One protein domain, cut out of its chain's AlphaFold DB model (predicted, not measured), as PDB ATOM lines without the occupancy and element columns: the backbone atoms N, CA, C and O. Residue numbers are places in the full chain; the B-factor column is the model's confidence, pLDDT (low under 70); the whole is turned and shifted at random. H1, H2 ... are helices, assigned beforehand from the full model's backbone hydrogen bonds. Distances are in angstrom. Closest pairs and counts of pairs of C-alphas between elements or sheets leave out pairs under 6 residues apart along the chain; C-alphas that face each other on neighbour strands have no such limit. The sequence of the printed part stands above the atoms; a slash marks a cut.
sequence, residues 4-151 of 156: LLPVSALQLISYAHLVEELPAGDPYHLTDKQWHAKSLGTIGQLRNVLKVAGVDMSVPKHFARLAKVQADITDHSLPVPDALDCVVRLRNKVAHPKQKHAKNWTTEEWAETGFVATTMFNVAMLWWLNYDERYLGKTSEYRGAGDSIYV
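Overview. This is residues 4 to 151 of the 156 residues of an uncharacterized protein of Marmoricola pocheonensis (UniProt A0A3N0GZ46). Two long helices, H1 and H6, run partly side by side, with H3 crossing H1, H5 crossing H6 and H4 across H6 near its beginning. Residues 129 to 151 form a tail that folds back on itself. The printed part, 148 residues with six named helices and no named strand, is all helix and compact: radius of gyration of the C-alphas 15.9 A, spans 44 by 42 by 28 A.

Along the chain. H1, residues 4 to 21, begins at C-alpha 4 (34.550, 27.654, 106.445) and spans 24.5 A. H2 is residues 32 to 35, H3 41 to 52, H4 64 to 73, H5 83 to 95. H6, residues 107 to 128, spans 31.0 A to C-alpha 128 (22.842, 34.148, 91.384).

Arrangement. H1 touches H6 with residues 6 to 13 alone, at a shallow tilt of 23 degrees, the same way; their closest C-alphas, Pro 6 and Thr 118, are 5.4 A apart. H4 touches H6, about perpendicular at 86 degrees, closest at C-alphas 65 and 109, 4.8 A. Every O i to N i+4 pair is within hydrogen-bond range in H1, H4, H5 and H6; H3 has 7 of 8.

Size, cuts and confidence. The printed part has no cut. Links H3 to H4 and H5 to H6 are long. Residues 94 to 103 have pLDDT under 70.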
ATOM      1  N   LEU A   4      35.732  28.481 106.171       82.75
ATOM      2  CA  LEU A   4      34.550  27.654 106.445       82.75
ATOM      3  C   LEU A   4      33.254  28.322 105.987       82.75
ATOM      4  O   LEU A   4      32.448  27.676 105.327       82.75
ATOM      5  N   LEU A   5      33.072  29.599 106.331       86.94
ATOM      6  CA  LEU A   5      31.841  30.327 106.024       86.94
ATOM      7  C   LEU A   5      31.625  30.498 104.512       86.94
ATOM      8  O   LEU A   5      30.549  30.115 104.060       86.94
ATOM      9  N   PRO A   6      32.611  30.963 103.710       92.19
ATOM     10  CA  PRO A   6      32.410  31.080 102.266       92.19
ATOM     11  C   PRO A   6      32.106  29.737 101.594       92.19
ATOM     12  O   PRO A   6      31.246  29.677 100.727       92.19
ATOM     13  N   VAL A   7      32.753  28.646 102.026       93.00
ATOM     14  CA  VAL A   7      32.484  27.298 101.495       93.00
ATOM     15  C   VAL A   7      31.065  26.843 101.828       93.00
ATOM     16  O   VAL A   7      30.365  26.366 100.942       93.00
ATOM     17  N   SER A   8      30.618  26.996 103.077       92.75
ATOM     18  CA  SER A   8      29.251  26.622 103.455       92.75
ATOM     19  C   SER A   8      28.201  27.473 102.734       92.75
ATOM     20  O   SER A   8      27.204  26.933 102.271       92.75
ATOM     21  N   ALA A   9      28.435  28.780 102.585       93.94
ATOM     22  CA  ALA A   9      27.536  29.666 101.848       93.94
ATOM     23  C   ALA A   9      27.487  29.316 100.349       93.94
ATOM     24  O   ALA A   9      26.409  29.255  99.766       93.94
ATOM     25  N   LEU A  10      28.632  28.982  99.745       95.75
ATOM     26  CA  LEU A  10      28.692  28.443  98.386       95.75
ATOM     27  C   LEU A  10      27.927  27.124  98.242       95.75
ATOM     28  O   LEU A  10      27.260  26.929  97.231       95.75
ATOM     29  N   GLN A  11      27.993  26.226  99.232       95.56
ATOM     30  CA  GLN A  11      27.216  24.981  99.206       95.56
ATOM     31  C   GLN A  11      25.707  25.262  99.242       95.56
ATOM     32  O   GLN A  11      24.967  24.562  98.559       95.56
ATOM     33  N   LEU A  12      25.261  26.288  99.977       96.31
ATOM     34  CA  LEU A  12      23.852  26.703  99.998       96.31
ATOM     35  C   LEU A  12      23.399  27.255  98.643       96.31
ATOM     36  O   LEU A  12      22.387  26.793  98.133       96.31
ATOM     37  N   ILE A  13      24.172  28.163  98.033       96.00
ATOM     38  CA  ILE A  13      23.875  28.680  96.681       96.00
ATOM     39  C   ILE A  13      23.841  27.529  95.668       96.00
ATOM     40  O   ILE A  13      22.929  27.433  94.857       96.00
ATOM     41  N   SER A  14      24.821  26.623  95.744       96.56
ATOM     42  CA  SER A  14      24.890  25.458  94.856       96.56
ATOM     43  C   SER A  14      23.665  24.558  95.010       96.56
ATOM     44  O   SER A  14      23.175  24.049  94.011       96.56
ATOM     45  N   TYR A  15      23.182  24.344  96.238       96.75
ATOM     46  CA  TYR A  15      21.997  23.527  96.487       96.75
ATOM     47  C   TYR A  15      20.732  24.201  95.955       96.75
ATOM     48  O   TYR A  15      20.026  23.594  95.156       96.75
ATOM     49  N   ALA A  16      20.495  25.459  96.342       96.44
ATOM     50  CA  ALA A  16      19.334  26.225  95.895       96.44
ATOM     51  C   ALA A  16      19.248  26.231  94.364       96.44
ATOM     52  O   ALA A  16      18.235  25.845  93.790       96.44
ATOM     53  N   HIS A  17      20.359  26.530  93.691       95.62
ATOM     54  CA  HIS A  17      20.364  26.563  92.239       95.62
ATOM     55  C   HIS A  17      20.239  25.171  91.596       95.62
ATOM     56  O   HIS A  17      19.316  24.913  90.827       95.62
ATOM     57  N   LEU A  18      21.163  24.253  91.903       95.38
ATOM     58  CA  LEU A  18      21.281  22.987  91.168       95.38
ATOM     59  C   LEU A  18      20.173  21.985  91.513       95.38
ATOM     60  O   LEU A  18      19.911  21.096  90.707       95.38
ATOM     61  N   VAL A  19      19.560  22.091  92.695       96.12
ATOM     62  CA  VAL A  19      18.546  21.140  93.178       96.12
ATOM     63  C   VAL A  19      17.143  21.740  93.146       96.12
ATOM     64  O   VAL A  19      16.212  21.051  92.733       96.12
ATOM     65  N   GLU A  20      16.971  22.994  93.576       96.25
ATOM     66  CA  GLU A  20      15.634  23.581  93.769       96.25
ATOM     67  C   GLU A  20      15.154  24.410  92.571       96.25
ATOM     68  O   GLU A  20      13.982  24.319  92.204       96.25
ATOM     69  N   GLU A  21      16.029  25.210  91.956       95.69
ATOM     70  CA  GLU A  21      15.642  26.163  90.904       95.69
ATOM     71  C   GLU A  21      15.672  25.571  89.494       95.69
ATOM     72  O   GLU A  21      14.787  25.864  88.684       95.69
ATOM     73  N   LEU A  22      16.697  24.774  89.171       94.50
ATOM     74  CA  LEU A  22      16.842  24.236  87.821       94.50
ATOM     75  C   LEU A  22      15.698  23.268  87.480       94.50
ATOM     76  O   LEU A  22      15.386  22.380  88.278       94.50
ATOM     77  N   PRO A  23      15.095  23.379  86.283       94.25
ATOM     78  CA  PRO A  23      14.011  22.498  85.879       94.25
ATOM     79  C   PRO A  23      14.502  21.066  85.643       94.25
ATOM     80  O   PRO A  23      15.636  20.822  85.222       94.25
ATOM     81  N   ALA A  24      13.601  20.102  85.833       89.62
ATOM     82  CA  ALA A  24      13.863  18.712  85.485       89.62
ATOM     83  C   ALA A  24      14.197  18.591  83.985       89.62
ATOM     84  O   ALA A  24      13.379  18.927  83.130       89.62
ATOM     85  N   GLY A  25      15.402  18.102  83.676       89.12
ATOM     86  CA  GLY A  25      15.927  17.990  82.310       89.12
ATOM     87  C   GLY A  25      17.074  18.951  81.991       89.12
ATOM     88  O   GLY A  25      17.750  18.745  80.983       89.12
ATOM     89  N   ASP A  26      17.340  19.946  82.845       92.56
ATOM     90  CA  ASP A  26      18.567  20.737  82.740       92.56
ATOM     91  C   ASP A  26      19.802  19.838  82.983       92.56
ATOM     92  O   ASP A  26      19.797  19.036  83.925       92.56
ATOM     93  N   PRO A  27      20.866  19.928  82.159       89.62
ATOM     94  CA  PRO A  27      22.061  19.090  82.301       89.62
ATOM     95  C   PRO A  27      22.806  19.279  83.631       89.62
ATOM     96  O   PRO A  27      23.592  18.408  84.014       89.62
ATOM     97  N   TYR A  28      22.580  20.393  84.325       89.62
ATOM     98  CA  TYR A  28      23.157  20.688  85.631       89.62
ATOM     99  C   TYR A  28      22.191  20.424  86.792       89.62
ATOM    100  O   TYR A  28      22.638  20.466  87.942       89.62
ATOM    101  N   HIS A  29      20.917  20.108  86.525       94.38
ATOM    102  CA  HIS A  29      19.960  19.758  87.572       94.38
ATOM    103  C   HIS A  29      20.392  18.480  88.304       94.38
ATOM    104  O   HIS A  29      20.710  17.451  87.698       94.38
ATOM    105  N   LEU A  30      20.374  18.539  89.632       94.75
ATOM    106  CA  LEU A  30      20.701  17.437  90.523       94.75
ATOM    107  C   LEU A  30      19.483  17.082  91.370       94.75
ATOM    108  O   LEU A  30      18.932  17.914  92.078       94.75
ATOM    109  N   THR A  31      19.133  15.801  91.396       94.94
ATOM    110  CA  THR A  31      18.202  15.282  92.407       94.94
ATOM    111  C   THR A  31      18.844  15.290  93.796       94.94
ATOM    112  O   THR A  31      20.065  15.165  93.922       94.94
ATOM    113  N   ASP A  32      18.027  15.302  94.853       92.88
ATOM    114  CA  ASP A  32      18.484  15.158  96.249       92.88
ATOM    115  C   ASP A  32      19.436  13.952  96.434       92.88
ATOM    116  O   ASP A  32      20.524  14.046  97.013       92.88
ATOM    117  N   LYS A  33      19.101  12.821  95.802       94.31
ATOM    118  CA  LYS A  33      19.940  11.615  95.816       94.31
ATOM    119  C   LYS A  33      21.307  11.837  95.157       94.31
ATOM    120  O   LYS A  33      22.308  11.312  95.646       94.31
ATOM    121  N   GLN A  34      21.361  12.563  94.040       94.81
ATOM    122  CA  GLN A  34      22.621  12.886  93.360       94.81
ATOM    123  C   GLN A  34      23.439  13.906  94.156       94.81
ATOM    124  O   GLN A  34      24.659  13.764  94.237       94.81
ATOM    125  N   TRP A  35      22.785  14.878  94.795       95.31
ATOM    126  CA  TRP A  35      23.433  15.861  95.661       95.31
ATOM    127  C   TRP A  35      24.180  15.205  96.830       95.31
ATOM    128  O   TRP A  35      25.327  15.560  97.126       95.31
ATOM    129  N   HIS A  36      23.557  14.208  97.463       93.88
ATOM    130  CA  HIS A  36      24.134  13.454  98.578       93.88
ATOM    131  C   HIS A  36      25.050  12.291  98.150       93.88
ATOM    132  O   HIS A  36      25.607  11.590  99.003       93.88
ATOM    133  N   ALA A  37      25.256  12.078  96.846       93.25
ATOM    134  CA  ALA A  37      26.127  11.020  96.354       93.25
ATOM    135  C   ALA A  37      27.603  11.300  96.693       93.25
ATOM    136  O   ALA A  37      28.143  12.378  96.433       93.25
ATOM    137  N   LYS A  38      28.305  10.281  97.208       87.62
ATOM    138  CA  LYS A  38      29.741  10.376  97.540       87.62
ATOM    139  C   LYS A  38      30.619  10.749  96.341       87.62
ATOM    140  O   LYS A  38      31.664  11.356  96.539       87.62
ATOM    141  N   SER A  39      30.208  10.370  95.131       88.81
ATOM    142  CA  SER A  39      30.927  10.657  93.887       88.81
ATOM    143  C   SER A  39      30.952  12.143  93.530       88.81
ATOM    144  O   SER A  39      31.906  12.583  92.899       88.81
ATOM    145  N   LEU A  40      29.941  12.918  93.939       91.50
ATOM    146  CA  LEU A  40      29.910  14.362  93.714       91.50
ATOM    147  C   LEU A  40      30.843  15.074  94.705       91.50
ATOM    148  O   LEU A  40      31.737  15.825  94.311       91.50
ATOM    149  N   GLY A  41      30.657  14.794  96.000       90.69
ATOM    150  CA  GLY A  41      31.418  15.407  97.090       90.69
ATOM    151  C   GLY A  41      31.324  16.942  97.125       90.69
ATOM    152  O   GLY A  41      30.692  17.576  96.285       90.69
ATOM    153  N   THR A  42      31.982  17.582  98.097       92.31
ATOM    154  CA  THR A  42      31.958  19.057  98.200       92.31
ATOM    155  C   THR A  42      32.565  19.733  96.971       92.31
ATOM    156  O   THR A  42      32.057  20.749  96.522       92.31
ATOM    157  N   ILE A  43      33.642  19.180  96.402       94.31
ATOM    158  CA  ILE A  43      34.302  19.796  95.243       94.31
ATOM    159  C   ILE A  43      33.371  19.783  94.030       94.31
ATOM    160  O   ILE A  43      33.240  20.818  93.390       94.31
ATOM    161  N   GLY A  44      32.695  18.667  93.734       93.94
ATOM    162  CA  GLY A  44      31.766  18.590  92.604       93.94
ATOM    163  C   GLY A  44      30.570  19.526  92.760       93.94
ATOM    164  O   GLY A  44      30.243  20.241  91.816       93.94
ATOM    165  N   GLN A  45      29.989  19.596  93.966       94.31
ATOM    166  CA  GLN A  45      28.893  20.522  94.284       94.31
ATOM    167  C   GLN A  45      29.267  21.970  93.938       94.31
ATOM    168  O   GLN A  45      28.561  22.636  93.187       94.31
ATOM    169  N   LEU A  46      30.415  22.435  94.440       96.38
ATOM    170  CA  LEU A  46      30.848  23.819  94.249       96.38
ATOM    171  C   LEU A  46      31.352  24.093  92.833       96.38
ATOM    172  O   LEU A  46      31.101  25.154  92.270       96.38
ATOM    173  N   ARG A  47      32.070  23.138  92.238       95.94
ATOM    174  CA  ARG A  47      32.650  23.294  90.904       95.94
ATOM    175  C   ARG A  47      31.573  23.479  89.841       95.94
ATOM    176  O   ARG A  47      31.809  24.226  88.899       95.94
ATOM    177  N   ASN A  48      30.419  22.829  89.987       93.25
ATOM    178  CA  ASN A  48      29.316  22.977  89.040       93.25
ATOM    179  C   ASN A  48      28.781  24.412  89.025       93.25
ATOM    180  O   ASN A  48      28.790  25.030  87.964       93.25
ATOM    181  N   VAL A  49      28.426  24.986  90.183       94.69
ATOM    182  CA  VAL A  49      27.913  26.368  90.225       94.69
ATOM    183  C   VAL A  49      28.971  27.386  89.792       94.69
ATOM    184  O   VAL A  49      28.676  28.304  89.035       94.69
ATOM    185  N   LEU A  50      30.232  27.194  90.196       96.19
ATOM    186  CA  LEU A  50      31.321  28.109  89.840       96.19
ATOM    187  C   LEU A  50      31.621  28.096  88.337       96.19
ATOM    188  O   LEU A  50      31.965  29.136  87.783       96.19
ATOM    189  N   LYS A  51      31.458  26.947  87.668       94.38
ATOM    190  CA  LYS A  51      31.569  26.853  86.207       94.38
ATOM    191  C   LYS A  51      30.439  27.588  85.497       94.38
ATOM    192  O   LYS A  51      30.722  28.299  84.540       94.38
ATOM    193  N   VAL A  52      29.197  27.434  85.960       90.69
ATOM    194  CA  VAL A  52      28.048  28.150  85.380       90.69
ATOM    195  C   VAL A  52      28.216  29.664  85.562       90.69
ATOM    196  O   VAL A  52      28.002  30.422  84.623       90.69
ATOM    197  N   ALA A  53      28.718  30.093  86.722       92.25
ATOM    198  CA  ALA A  53      29.051  31.487  87.006       92.25
ATOM    199  C   ALA A  53      30.335  31.997  86.307       92.25
ATOM    200  O   ALA A  53      30.741  33.135  86.533       92.25
ATOM    201  N   GLY A  54      31.022  31.176  85.504       92.56
ATOM    202  CA  GLY A  54      32.240  31.580  84.787       92.56
ATOM    203  C   GLY A  54      33.426  31.953  85.688       92.56
ATOM    204  O   GLY A  54      34.302  32.709  85.273       92.56
ATOM    205  N   VAL A  55      33.471  31.463  86.929       93.00
ATOM    206  CA  VAL A  55      34.532  31.805  87.886       93.00
ATOM    207  C   VAL A  55      35.845  31.127  87.496       93.00
ATOM    208  O   VAL A  55      35.914  29.898  87.408       93.00
ATOM    209  N   ASP A  56      36.915  31.915  87.350       91.75
ATOM    210  CA  ASP A  56      38.269  31.373  87.236       91.75
ATOM    211  C   ASP A  56      38.686  30.718  88.562       91.75
ATOM    212  O   ASP A  56      38.819  31.367  89.602       91.75
ATOM    213  N   MET A  57      38.865  29.399  88.521       95.44
ATOM    214  CA  MET A  57      39.294  28.590  89.662       95.44
ATOM    215  C   MET A  57      40.811  28.365  89.681       95.44
ATOM    216  O   MET A  57      41.294  27.629  90.542       95.44
ATOM    217  N   SER A  58      41.573  28.964  88.763       95.38
ATOM    218  CA  SER A  58      43.032  28.894  88.769       95.38
ATOM    219  C   SER A  58      43.624  29.560  90.020       95.38
ATOM    220  O   SER A  58      43.018  30.433  90.643       95.38
ATOM    221  N   VAL A  59      44.814  29.119  90.435       94.94
ATOM    222  CA  VAL A  59      45.542  29.771  91.533       94.94
ATOM    223  C   VAL A  59      46.078  31.116  91.025       94.94
ATOM    224  O   VAL A  59      46.879  31.114  90.086       94.94
ATOM    225  N   PRO A  60      45.688  32.262  91.624       93.38
ATOM    226  CA  PRO A  60      46.177  33.565  91.183       93.38
ATOM    227  C   PRO A  60      47.702  33.649  91.284       93.38
ATOM    228  O   PRO A  60      48.282  33.334  92.322       93.38
ATOM    229  N   LYS A  61      48.364  34.122  90.221       93.00
ATOM    230  CA  LYS A  61      49.838  34.125  90.119       93.00
ATOM    231  C   LYS A  61      50.541  34.898  91.242       93.00
ATOM    232  O   LYS A  61      51.641  34.530  91.636       93.00
ATOM    233  N   HIS A  62      49.911  35.954  91.757       91.75
ATOM    234  CA  HIS A  62      50.460  36.789  92.828       91.75
ATOM    235  C   HIS A  62      50.214  36.213  94.239       91.75
ATOM    236  O   HIS A  62      50.733  36.752  95.215       91.75
ATOM    237  N   PHE A  63      49.459  35.113  94.375       94.69
ATOM    238  CA  PHE A  63      49.203  34.429  95.650       94.69
ATOM    239  C   PHE A  63      50.231  33.314  95.888       94.69
ATOM    240  O   PHE A  63      49.970  32.120  95.718       94.69
ATOM    241  N   ALA A  64      51.443  33.717  96.277       95.06
ATOM    242  CA  ALA A  64      52.565  32.802  96.477       95.06
ATOM    243  C   ALA A  64      52.335  31.788  97.613       95.06
ATOM    244  O   ALA A  64      52.869  30.676  97.569       95.06
ATOM    245  N   ARG A  65      51.550  32.138  98.642       94.12
ATOM    246  CA  ARG A  65      51.259  31.225  99.759       94.12
ATOM    247  C   ARG A  65      50.213  30.198  99.366       94.12
ATOM    248  O   ARG A  65      50.352  29.037  99.735       94.12
ATOM    249  N   LEU A  66      49.229  30.579  98.562       93.06
ATOM    250  CA  LEU A  66      48.289  29.631  97.982       93.06
ATOM    251  C   LEU A  66      48.975  28.681  96.998       93.06
ATOM    252  O   LEU A  66      48.690  27.489  97.033       93.06
ATOM    253  N   ALA A  67      49.914  29.164  96.178       94.00
ATOM    254  CA  ALA A  67      50.719  28.299  95.311       94.00
ATOM    255  C   ALA A  67      51.540  27.277  96.120       94.00
ATOM    256  O   ALA A  67      51.647  26.112  95.744       94.00
ATOM    257  N   LYS A  68      52.064  27.679  97.285       91.69
ATOM    258  CA  LYS A  68      52.707  26.744  98.214       91.69
ATOM    259  C   LYS A  68      51.716  25.717  98.774       91.69
ATOM    260  O   LYS A  68      52.012  24.529  98.750       91.69
ATOM    261  N   VAL A  69      50.524  26.146  99.200       90.12
ATOM    262  CA  VAL A  69      49.457  25.224  99.634       90.12
ATOM    263  C   VAL A  69      49.096  24.240  98.519       90.12
ATOM    264  O   VAL A  69      48.949  23.052  98.792       90.12
ATOM    265  N   GLN A  70      48.984  24.705  97.272       92.56
ATOM    266  CA  GLN A  70      48.734  23.870  96.098       92.56
ATOM    267  C   GLN A  70      49.820  22.802  95.946       92.56
ATOM    268  O   GLN A  70      49.492  21.625  95.817       92.56
ATOM    269  N   ALA A  71      51.097  23.186  96.018       89.69
ATOM    270  CA  ALA A  71      52.213  22.246  95.958       89.69
ATOM    271  C   ALA A  71      52.156  21.215  97.102       89.69
ATOM    272  O   ALA A  71      52.248  20.018  96.842       89.69
ATOM    273  N   ASP A  72      51.906  21.657  98.337       85.69
ATOM    274  CA  ASP A  72      51.865  20.796  99.529       85.69
ATOM    275  C   ASP A  72      50.728  19.756  99.493       85.69
ATOM    276  O   ASP A  72      50.838  18.686 100.097       85.69
ATOM    277  N   ILE A  73      49.610  20.064  98.827       83.62
ATOM    278  CA  ILE A  73      48.451  19.160  98.713       83.62
ATOM    279  C   ILE A  73      48.402  18.390  97.389       83.62
ATOM    280  O   ILE A  73      47.471  17.594  97.193       83.62
ATOM    281  N   THR A  74      49.331  18.667  96.472       85.25
ATOM    282  CA  THR A  74      49.430  17.974  95.188       85.25
ATOM    283  C   THR A  74      49.928  16.559  95.429       85.25
ATOM    284  O   THR A  74      50.969  16.341  96.037       85.25
ATOM    285  N   ASP A  75      49.179  15.590  94.919       81.38
ATOM    286  CA  ASP A  75      49.681  14.236  94.731       81.38
ATOM    287  C   ASP A  75      50.229  14.159  93.304       81.38
ATOM    288  O   ASP A  75      49.495  14.436  92.357       81.38
ATOM    289  N   HIS A  76      51.505  13.806  93.140       78.56
ATOM    290  CA  HIS A  76      52.163  13.754  91.829       78.56
ATOM    291  C   HIS A  76      51.530  12.749  90.852       78.56
ATOM    292  O   HIS A  76      51.807  12.811  89.656       78.56
ATOM    293  N   SER A  77      50.690  11.830  91.339       81.94
ATOM    294  CA  SER A  77      49.931  10.887  90.508       81.94
ATOM    295  C   SER A  77      48.606  11.448  89.973       81.94
ATOM    296  O   SER A  77      47.955  10.804  89.149       81.94
ATOM    297  N   LEU A  78      48.196  12.637  90.424       82.06
ATOM    298  CA  LEU A  78      46.920  13.262  90.088       82.06
ATOM    299  C   LEU A  78      47.123  14.603  89.364       82.06
ATOM    300  O   LEU A  78      48.188  15.216  89.471       82.06
ATOM    301  N   PRO A  79      46.098  15.096  88.641       87.38
ATOM    302  CA  PRO A  79      46.115  16.452  88.110       87.38
ATOM    303  C   PRO A  79      46.404  17.480  89.205       87.38
ATOM    304  O   PRO A  79      45.940  17.339  90.341       87.38
ATOM    305  N   VAL A  80      47.141  18.531  88.838       90.00
ATOM    306  CA  VAL A  80      47.477  19.619  89.758       90.00
ATOM    307  C   VAL A  80      46.174  20.229  90.301       90.00
ATOM    308  O   VAL A  80      45.338  20.662  89.503       90.00
ATOM    309  N   PRO A  81      45.973  20.255  91.632       92.31
ATOM    310  CA  PRO A  81      44.787  20.831  92.257       92.31
ATOM    311  C   PRO A  81      44.650  22.306  91.896       92.31
ATOM    312  O   PRO A  81      45.643  23.023  91.903       92.31
ATOM    313  N   ASP A  82      43.449  22.797  91.625       95.81
ATOM    314  CA  ASP A  82      43.236  24.231  91.414       95.81
ATOM    315  C   ASP A  82      42.938  24.969  92.735       95.81
ATOM    316  O   ASP A  82      43.073  24.418  93.836       95.81
ATOM    317  N   ALA A  83      42.556  26.243  92.658       95.69
ATOM    318  CA  ALA A  83      42.295  27.047  93.844       95.69
ATOM    319  C   ALA A  83      41.061  26.559  94.628       95.69
ATOM    320  O   ALA A  83      41.048  26.654  95.859       95.69
ATOM    321  N   LEU A  84      40.051  25.985  93.957       96.31
ATOM    322  CA  LEU A  84      38.881  25.402  94.623       96.31
ATOM    323  C   LEU A  84      39.283  24.142  95.391       96.31
ATOM    324  O   LEU A  84      38.884  23.969  96.550       96.31
ATOM    325  N   ASP A  85      40.098  23.282  94.779       93.88
ATOM    326  CA  ASP A  85      40.662  22.123  95.464       93.88
ATOM    327  C   ASP A  85      41.448  22.543  96.711       93.88
ATOM    328  O   ASP A  85      41.248  21.960  97.781       93.88
ATOM    329  N   CYS A  86      42.288  23.578  96.607       92.88
ATOM    330  CA  CYS A  86      43.023  24.127  97.748       92.88
ATOM    331  C   CYS A  86      42.076  24.560  98.871       92.88
ATOM    332  O   CYS A  86      42.225  24.124 100.015       92.88
ATOM    333  N   VAL A  87      41.051  25.348  98.539       93.81
ATOM    334  CA  VAL A  87      40.031  25.828  99.482       93.81
ATOM    335  C   VAL A  87      39.332  24.671 100.201       93.81
ATOM    336  O   VAL A  87      39.276  24.651 101.436       93.81
ATOM    337  N   VAL A  88      38.818  23.688  99.459       91.56
ATOM    338  CA  VAL A  88      38.029  22.590 100.038       91.56
ATOM    339  C   VAL A  88      38.907  21.622 100.827       91.56
ATOM    340  O   VAL A  88      38.528  21.209 101.928       91.56
ATOM    341  N   ARG A  89      40.095  21.274 100.319       87.38
ATOM    342  CA  ARG A  89      41.026  20.381 101.023       87.38
ATOM    343  C   ARG A  89      41.498  21.026 102.321       87.38
ATOM    344  O   ARG A  89      41.415  20.381 103.366       87.38
ATOM    345  N   LEU A  90      41.888  22.300 102.294       84.00
ATOM    346  CA  LEU A  90      42.315  23.023 103.493       84.00
ATOM    347  C   LEU A  90      41.160  23.158 104.506       84.00
ATOM    348  O   LEU A  90      41.339  22.897 105.699       84.00
ATOM    349  N   ARG A  91      39.936  23.445 104.034       85.12
ATOM    350  CA  ARG A  91      38.713  23.432 104.859       85.12
ATOM    351  C   ARG A  91      38.495  22.083 105.541       85.12
ATOM    352  O   ARG A  91      38.270  22.055 106.750       85.12
ATOM    353  N   ASN A  92      38.594  20.976 104.807       80.38
ATOM    354  CA  ASN A  92      38.389  19.630 105.347       80.38
ATOM    355  C   ASN A  92      39.472  19.233 106.363       80.38
ATOM    356  O   ASN A  92      39.165  18.565 107.351       80.38
ATOM    357  N   LYS A  93      40.717  19.684 106.167       73.25
ATOM    358  CA  LYS A  93      41.815  19.467 107.122       73.25
ATOM    359  C   LYS A  93      41.585  20.184 108.464       73.25
ATOM    360  O   LYS A  93      41.995  19.668 109.498       73.25
ATOM    361  N   VAL A  94      40.888  21.328 108.471       63.53
ATOM    362  CA  VAL A  94      40.494  22.048 109.704       63.53
ATOM    363  C   VAL A  94      39.178  21.573 110.301       63.53
ATOM    364  O   VAL A  94      39.047  21.529 111.520       63.53
ATOM    365  N   ALA A  95      38.195  21.233 109.467       57.41
ATOM    366  CA  ALA A  95      36.884  20.797 109.937       57.41
ATOM    367  C   ALA A  95      36.928  19.415 110.607       57.41
ATOM    368  O   ALA A  95      36.038  19.093 111.390       57.41
ATOM    369  N   HIS A  96      37.944  18.593 110.314       58.62
ATOM    370  CA  HIS A  96      38.043  17.250 110.869       58.62
ATOM    371  C   HIS A  96      38.616  17.263 112.305       58.62
ATOM    372  O   HIS A  96      39.814  17.502 112.476       58.62
ATOM    373  N   PRO A  97      37.831  16.900 113.344       48.31
ATOM    374  CA  PRO A  97      38.217  17.059 114.757       48.31
ATOM    375  C   PRO A  97      39.485  16.297 115.170       48.31
ATOM    376  O   PRO A  97      40.138  16.642 116.148       48.31
ATOM    377  N   LYS A  98      39.836  15.234 114.432       54.59
ATOM    378  CA  LYS A  98      40.998  14.374 114.718       54.59
ATOM    379  C   LYS A  98      42.285  14.786 113.996       54.59
ATOM    380  O   LYS A  98      43.314  14.144 114.200       54.59
ATOM    381  N   GLN A  99      42.257  15.799 113.126       55.59
ATOM    382  CA  GLN A  99      43.463  16.193 112.400       55.59
ATOM    383  C   GLN A  99      44.316  17.172 113.210       55.59
ATOM    384  O   GLN A  99      44.014  18.354 113.329       55.59
ATOM    385  N   LYS A 100      45.453  16.675 113.708       53.34
ATOM    386  CA  LYS A 100      46.487  17.444 114.430       53.34
ATOM    387  C   LYS A 100      47.227  18.482 113.558       53.34
ATOM    388  O   LYS A 100      48.183  19.092 114.024       53.34
ATOM    389  N   HIS A 101      46.802  18.694 112.312       55.16
ATOM    390  CA  HIS A 101      47.570  19.385 111.270       55.16
ATOM    391  C   HIS A 101      47.155  20.836 111.020       55.16
ATOM    392  O   HIS A 101      47.732  21.478 110.154       55.16
ATOM    393  N   ALA A 102      46.211  21.402 111.782       55.91
ATOM    394  CA  ALA A 102      45.869  22.824 111.648       55.91
ATOM    395  C   ALA A 102      47.086  23.758 111.851       55.91
ATOM    396  O   ALA A 102      47.097  24.865 111.322       55.91
ATOM    397  N   LYS A 103      48.117  23.291 112.576       59.09
ATOM    398  CA  LYS A 103      49.397  23.989 112.791       59.09
ATOM    399  C   LYS A 103      50.388  23.878 111.622       59.09
ATOM    400  O   LYS A 103      51.447  24.488 111.698       59.09
ATOM    401  N   ASN A 104      50.080  23.109 110.576       71.50
ATOM    402  CA  ASN A 104      50.991  22.914 109.444       71.50
ATOM    403  C   ASN A 104      51.010  24.103 108.478       71.50
ATOM    404  O   ASN A 104      51.929  24.183 107.671       71.50
ATOM    405  N   TRP A 105      50.021  24.999 108.559       78.56
ATOM    406  CA  TRP A 105      49.892  26.122 107.635       78.56
ATOM    407  C   TRP A 105      49.988  27.468 108.336       78.56
ATOM    408  O   TRP A 105      49.447  27.657 109.431       78.56
ATOM    409  N   THR A 106      50.663  28.409 107.687       87.31
ATOM    410  CA  THR A 106      50.878  29.758 108.209       87.31
ATOM    411  C   THR A 106      49.610  30.607 108.113       87.31
ATOM    412  O   THR A 106      48.656  30.297 107.394       87.31
ATOM    413  N   THR A 107      49.580  31.717 108.851       86.44
ATOM    414  CA  THR A 107      48.452  32.660 108.820       86.44
ATOM    415  C   THR A 107      48.214  33.221 107.417       86.44
ATOM    416  O   THR A 107      47.065  33.456 107.039       86.44
ATOM    417  N   GLU A 108      49.279  33.421 106.646       90.12
ATOM    418  CA  GLU A 108      49.251  33.944 105.281       90.12
ATOM    419  C   GLU A 108      48.684  32.912 104.299       90.12
ATOM    420  O   GLU A 108      47.825  33.255 103.490       90.12
ATOM    421  N   GLU A 109      49.066  31.636 104.428       90.44
ATOM    422  CA  GLU A 109      48.482  30.526 103.656       90.44
ATOM    423  C   GLU A 109      46.965  30.431 103.895       90.44
ATOM    424  O   GLU A 109      46.166  30.318 102.958       90.44
ATOM    425  N   TRP A 110      46.539  30.597 105.150       88.38
ATOM    426  CA  TRP A 110      45.123  30.705 105.505       88.38
ATOM    427  C   TRP A 110      44.439  31.966 104.969       88.38
ATOM    428  O   TRP A 110      43.243  31.928 104.660       88.38
ATOM    429  N   ALA A 111      45.153  33.089 104.912       90.75
ATOM    430  CA  ALA A 111      44.612  34.359 104.451       90.75
ATOM    431  C   ALA A 111      44.344  34.332 102.944       90.75
ATOM    432  O   ALA A 111      43.212  34.602 102.544       90.75
ATOM    433  N   GLU A 112      45.329  33.935 102.134       93.44
ATOM    434  CA  GLU A 112      45.189  33.843 100.674       93.44
ATOM    435  C   GLU A 112      44.122  32.816 100.278       93.44
ATOM    436  O   GLU A 112      43.236  33.122  99.476       93.44
ATOM    437  N   THR A 113      44.101  31.648 100.932       92.94
ATOM    438  CA  THR A 113      43.031  30.655 100.724       92.94
ATOM    439  C   THR A 113      41.654  31.232 101.078       92.94
ATOM    440  O   THR A 113      40.669  31.015 100.370       92.94
ATOM    441  N   GLY A 114      41.561  32.013 102.159       92.25
ATOM    442  CA  GLY A 114      40.329  32.703 102.545       92.25
ATOM    443  C   GLY A 114      39.896  33.791 101.559       92.25
ATOM    444  O   GLY A 114      38.696  33.968 101.339       92.25
ATOM    445  N   PHE A 115      40.838  34.512 100.946       93.56
ATOM    446  CA  PHE A 115      40.550  35.507  99.911       93.56
ATOM    447  C   PHE A 115      39.993  34.867  98.645       93.56
ATOM    448  O   PHE A 115      38.999  35.371  98.115       93.56
ATOM    449  N   VAL A 116      40.553  33.731  98.224       94.94
ATOM    450  CA  VAL A 116      40.000  32.938  97.119       94.94
ATOM    451  C   VAL A 116      38.598  32.446  97.455       94.94
ATOM    452  O   VAL A 116      37.669  32.738  96.709       94.94
ATOM    453  N   ALA A 117      38.411  31.791  98.605       94.94
ATOM    454  CA  ALA A 117      37.102  31.268  99.002       94.94
ATOM    455  C   ALA A 117      36.031  32.371  99.070       94.94
ATOM    456  O   ALA A 117      34.904  32.178  98.621       94.94
ATOM    457  N   THR A 118      36.391  33.548  99.597       94.12
ATOM    458  CA  THR A 118      35.482  34.702  99.636       94.12
ATOM    459  C   THR A 118      35.180  35.231  98.238       94.12
ATOM    460  O   THR A 118      34.049  35.614  97.974       94.12
ATOM    461  N   THR A 119      36.172  35.280  97.349       93.94
ATOM    462  CA  THR A 119      35.958  35.774  95.983       93.94
ATOM    463  C   THR A 119      35.052  34.826  95.209       93.94
ATOM    464  O   THR A 119      34.084  35.291  94.625       93.94
ATOM    465  N   MET A 120      35.280  33.512  95.292       95.81
ATOM    466  CA  MET A 120      34.395  32.502  94.698       95.81
ATOM    467  C   MET A 120      32.956  32.645  95.202       95.81
ATOM    468  O   MET A 120      32.032  32.675  94.399       95.81
ATOM    469  N   PHE A 121      32.770  32.791  96.520       95.31
ATOM    470  CA  PHE A 121      31.452  33.032  97.109       95.31
ATOM    471  C   PHE A 121      30.804  34.312  96.581       95.31
ATOM    472  O   PHE A 121      29.672  34.269  96.113       95.31
ATOM    473  N   ASN A 122      31.522  35.434  96.629       94.69
ATOM    474  CA  ASN A 122      30.987  36.716  96.193       94.69
ATOM    475  C   ASN A 122      30.589  36.674  94.718       94.69
ATOM    476  O   ASN A 122      29.508  37.133  94.384       94.69
ATOM    477  N   VAL A 123      31.424  36.105  93.848       95.12
ATOM    478  CA  VAL A 123      31.111  36.026  92.416       95.12
ATOM    479  C   VAL A 123      29.932  35.087  92.166       95.12
ATOM    480  O   VAL A 123      29.026  35.465  91.437       95.12
ATOM    481  N   ALA A 124      29.865  33.924  92.823       95.81
ATOM    482  CA  ALA A 124      28.701  33.039  92.716       95.81
ATOM    483  C   ALA A 124      27.406  33.707  93.212       95.81
ATOM    484  O   ALA A 124      26.348  33.515  92.627       95.81
ATOM    485  N   MET A 125      27.482  34.514  94.272       95.81
ATOM    486  CA  MET A 125      26.340  35.272  94.784       95.81
ATOM    487  C   MET A 125      25.910  36.379  93.816       95.81
ATOM    488  O   MET A 125      24.720  36.532  93.571       95.81
ATOM    489  N   LEU A 126      26.856  37.137  93.252       96.31
ATOM    490  CA  LEU A 126      26.560  38.154  92.237       96.31
ATOM    491  C   LEU A 126      25.909  37.523  91.002       96.31
ATOM    492  O   LEU A 126      24.922  38.052  90.502       96.31
ATOM    493  N   TRP A 127      26.417  36.368  90.572       96.31
ATOM    494  CA  TRP A 127      25.839  35.587  89.484       96.31
ATOM    495  C   TRP A 127      24.401  35.178  89.791       96.31
ATOM    496  O   TRP A 127      23.502  35.438  88.999       96.31
ATOM    497  N   TRP A 128      24.167  34.610  90.974       95.25
ATOM    498  CA  TRP A 128      22.842  34.148  91.384       95.25
ATOM    499  C   TRP A 128      21.822  35.296  91.509       95.25
ATOM    500  O   TRP A 128      20.634  35.106  91.279       95.25
ATOM    501  N   LEU A 129      22.290  36.513  91.808       95.31
ATOM    502  CA  LEU A 129      21.476  37.733  91.849       95.31
ATOM    503  C   LEU A 129      21.305  38.416  90.480       95.31
ATOM    504  O   LEU A 129      20.710  39.492  90.424       95.31
ATOM    505  N   ASN A 130      21.819  37.829  89.392       94.50
ATOM    506  CA  ASN A 130      21.867  38.429  88.054       94.50
ATOM    507  C   ASN A 130      22.533  39.819  88.027       94.50
ATOM    508  O   ASN A 130      22.165  40.676  87.228       94.50
ATOM    509  N   TYR A 131      23.506  40.061  88.909       96.25
ATOM    510  CA  TYR A 131      24.302  41.286  88.879       96.25
ATOM    511  C   TYR A 131      25.266  41.235  87.694       96.25
ATOM    512  O   TYR A 131      26.039  40.289  87.586       96.25
ATOM    513  N   ASP A 132      25.258  42.236  86.825       95.38
ATOM    514  CA  ASP A 132      25.998  42.239  85.557       95.38
ATOM    515  C   ASP A 132      27.087  43.316  85.488       95.38
ATOM    516  O   ASP A 132      27.624  43.582  84.421       95.38
ATOM    517  N   GLU A 133      27.461  43.910  86.618       94.62
ATOM    518  CA  GLU A 133      28.353  45.069  86.662       94.62
ATOM    519  C   GLU A 133      29.727  44.767  87.288       94.62
ATOM    520  O   GLU A 133      30.126  43.617  87.504       94.62
ATOM    521  N   ARG A 134      30.521  45.814  87.533       93.62
ATOM    522  CA  ARG A 134      31.883  45.690  88.077       93.62
ATOM    523  C   ARG A 134      31.912  45.334  89.566       93.62
ATOM    524  O   ARG A 134      31.238  45.950  90.384       93.62
ATOM    525  N   TYR A 135      32.814  44.435  89.955       91.88
ATOM    526  CA  TYR A 135      33.059  44.054  91.348       91.88
ATOM    527  C   TYR A 135      34.541  44.167  91.735       91.88
ATOM    528  O   TYR A 135      35.440  44.135  90.893       91.88
ATOM    529  N   LEU A 136      34.809  44.284  93.039       89.06
ATOM    530  CA  LEU A 136      36.165  44.299  93.594       89.06
ATOM    531  C   LEU A 136      36.484  42.950  94.256       89.06
ATOM    532  O   LEU A 136      36.127  42.700  95.413       89.06
ATOM    533  N   GLY A 137      37.162  42.071  93.518       85.31
ATOM    534  CA  GLY A 137      37.600  40.765  94.009       85.31
ATOM    535  C   GLY A 137      38.674  40.869  95.096       85.31
ATOM    536  O   GLY A 137      39.546  41.738  95.064       85.31
ATOM    537  N   LYS A 138      38.666  39.945  96.070       86.88
ATOM    538  CA  LYS A 138      39.767  39.867  97.054       86.88
ATOM    539  C   LYS A 138      41.043  39.269  96.460       86.88
ATOM    540  O   LYS A 138      42.088  39.381  97.089       86.88
ATOM    541  N   THR A 139      40.939  38.648  95.289       88.75
ATOM    542  CA  THR A 139      42.040  38.104  94.486       88.75
ATOM    543  C   THR A 139      42.545  39.081  93.424       88.75
ATOM    544  O   THR A 139      43.347  38.683  92.589       88.75
ATOM    545  N   SER A 140      42.063  40.328  93.391       86.44
ATOM    546  CA  SER A 140      42.585  41.337  92.466       86.44
ATOM    547  C   SER A 140      43.971  41.795  92.921       86.44
ATOM    548  O   SER A 140      44.132  42.224  94.065       86.44
ATOM    549  N   GLU A 141      44.948  41.754  92.012       84.62
ATOM    550  CA  GLU A 141      46.344  42.118  92.294       84.62
ATOM    551  C   GLU A 141      46.464  43.555  92.827       84.62
ATOM    552  O   GLU A 141      47.095  43.797  93.856       84.62
ATOM    553  N   TYR A 142      45.757  44.499  92.199       80.12
ATOM    554  CA  TYR A 142      45.773  45.920  92.559       80.12
ATOM    555  C   TYR A 142      44.544  46.356  93.363       80.12
ATOM    556  O   TYR A 142      44.024  47.457  93.199       80.12
ATOM    557  N   ARG A 143      44.074  45.520  94.298       73.00
ATOM    558  CA  ARG A 143      42.894  45.842  95.125       73.00
ATOM    559  C   ARG A 143      42.993  47.197  95.841       73.00
ATOM    560  O   ARG A 143      41.987  47.888  95.977       73.00
ATOM    561  N   GLY A 144      44.184  47.565  96.320       70.88
ATOM    562  CA  GLY A 144      44.416  48.834  97.022       70.88
ATOM    563  C   GLY A 144      44.239  50.079  96.145       70.88
ATOM    564  O   GLY A 144      44.006  51.154  96.685       70.88
ATOM    565  N   ALA A 145      44.303  49.927  94.819       78.19
ATOM    566  CA  ALA A 145      44.081  51.006  93.860       78.19
ATOM    567  C   ALA A 145      42.590  51.239  93.548       78.19
ATOM    568  O   ALA A 145      42.249  52.224  92.906       78.19
ATOM    569  N   GLY A 146      41.693  50.364  94.027       76.75
ATOM    570  CA  GLY A 146      40.256  50.451  93.750       76.75
ATOM    571  C   GLY A 146      39.835  49.848  92.408       76.75
ATOM    572  O   GLY A 146      38.682  50.012  92.015       76.75
ATOM    573  N   ASP A 147      40.729  49.125  91.730       77.94
ATOM    574  CA  ASP A 147      40.453  48.522  90.427       77.94
ATOM    575  C   ASP A 147      39.376  47.435  90.531       77.94
ATOM    576  O   ASP A 147      39.612  46.321  91.012       77.94
ATOM    577  N   SER A 148      38.170  47.767  90.070       87.81
ATOM    578  CA  SER A 148      37.080  46.814  89.880       87.81
ATOM    579  C   SER A 148      37.139  46.203  88.482       87.81
ATOM    580  O   SER A 148      37.536  46.860  87.517       87.81
ATOM    581  N   ILE A 149      36.711  44.953  88.361       90.25
ATOM    582  CA  ILE A 149      36.623  44.228  87.090       90.25
ATOM    583  C   ILE A 149      35.169  43.861  86.821       90.25
ATOM    584  O   ILE A 149      34.394  43.709  87.762       90.25
ATOM    585  N   TYR A 150      34.794  43.724  85.553       93.81
ATOM    586  CA  TYR A 150      33.478  43.195  85.203       93.81
ATOM    587  C   TYR A 150      33.324  41.754  85.691       93.81
ATOM    588  O   TYR A 150      34.299  40.997  85.755       93.81
ATOM    589  N   VAL A 151      32.096  41.379  86.052       94.81
ATOM    590  CA  VAL A 151      31.760  39.975  86.302       94.81
ATOM    591  C   VAL A 151      31.999  39.119  85.046       94.81
ATOM    592  O   VAL A 151      31.871  39.626  83.931       94.81
TER     593      VAL A 151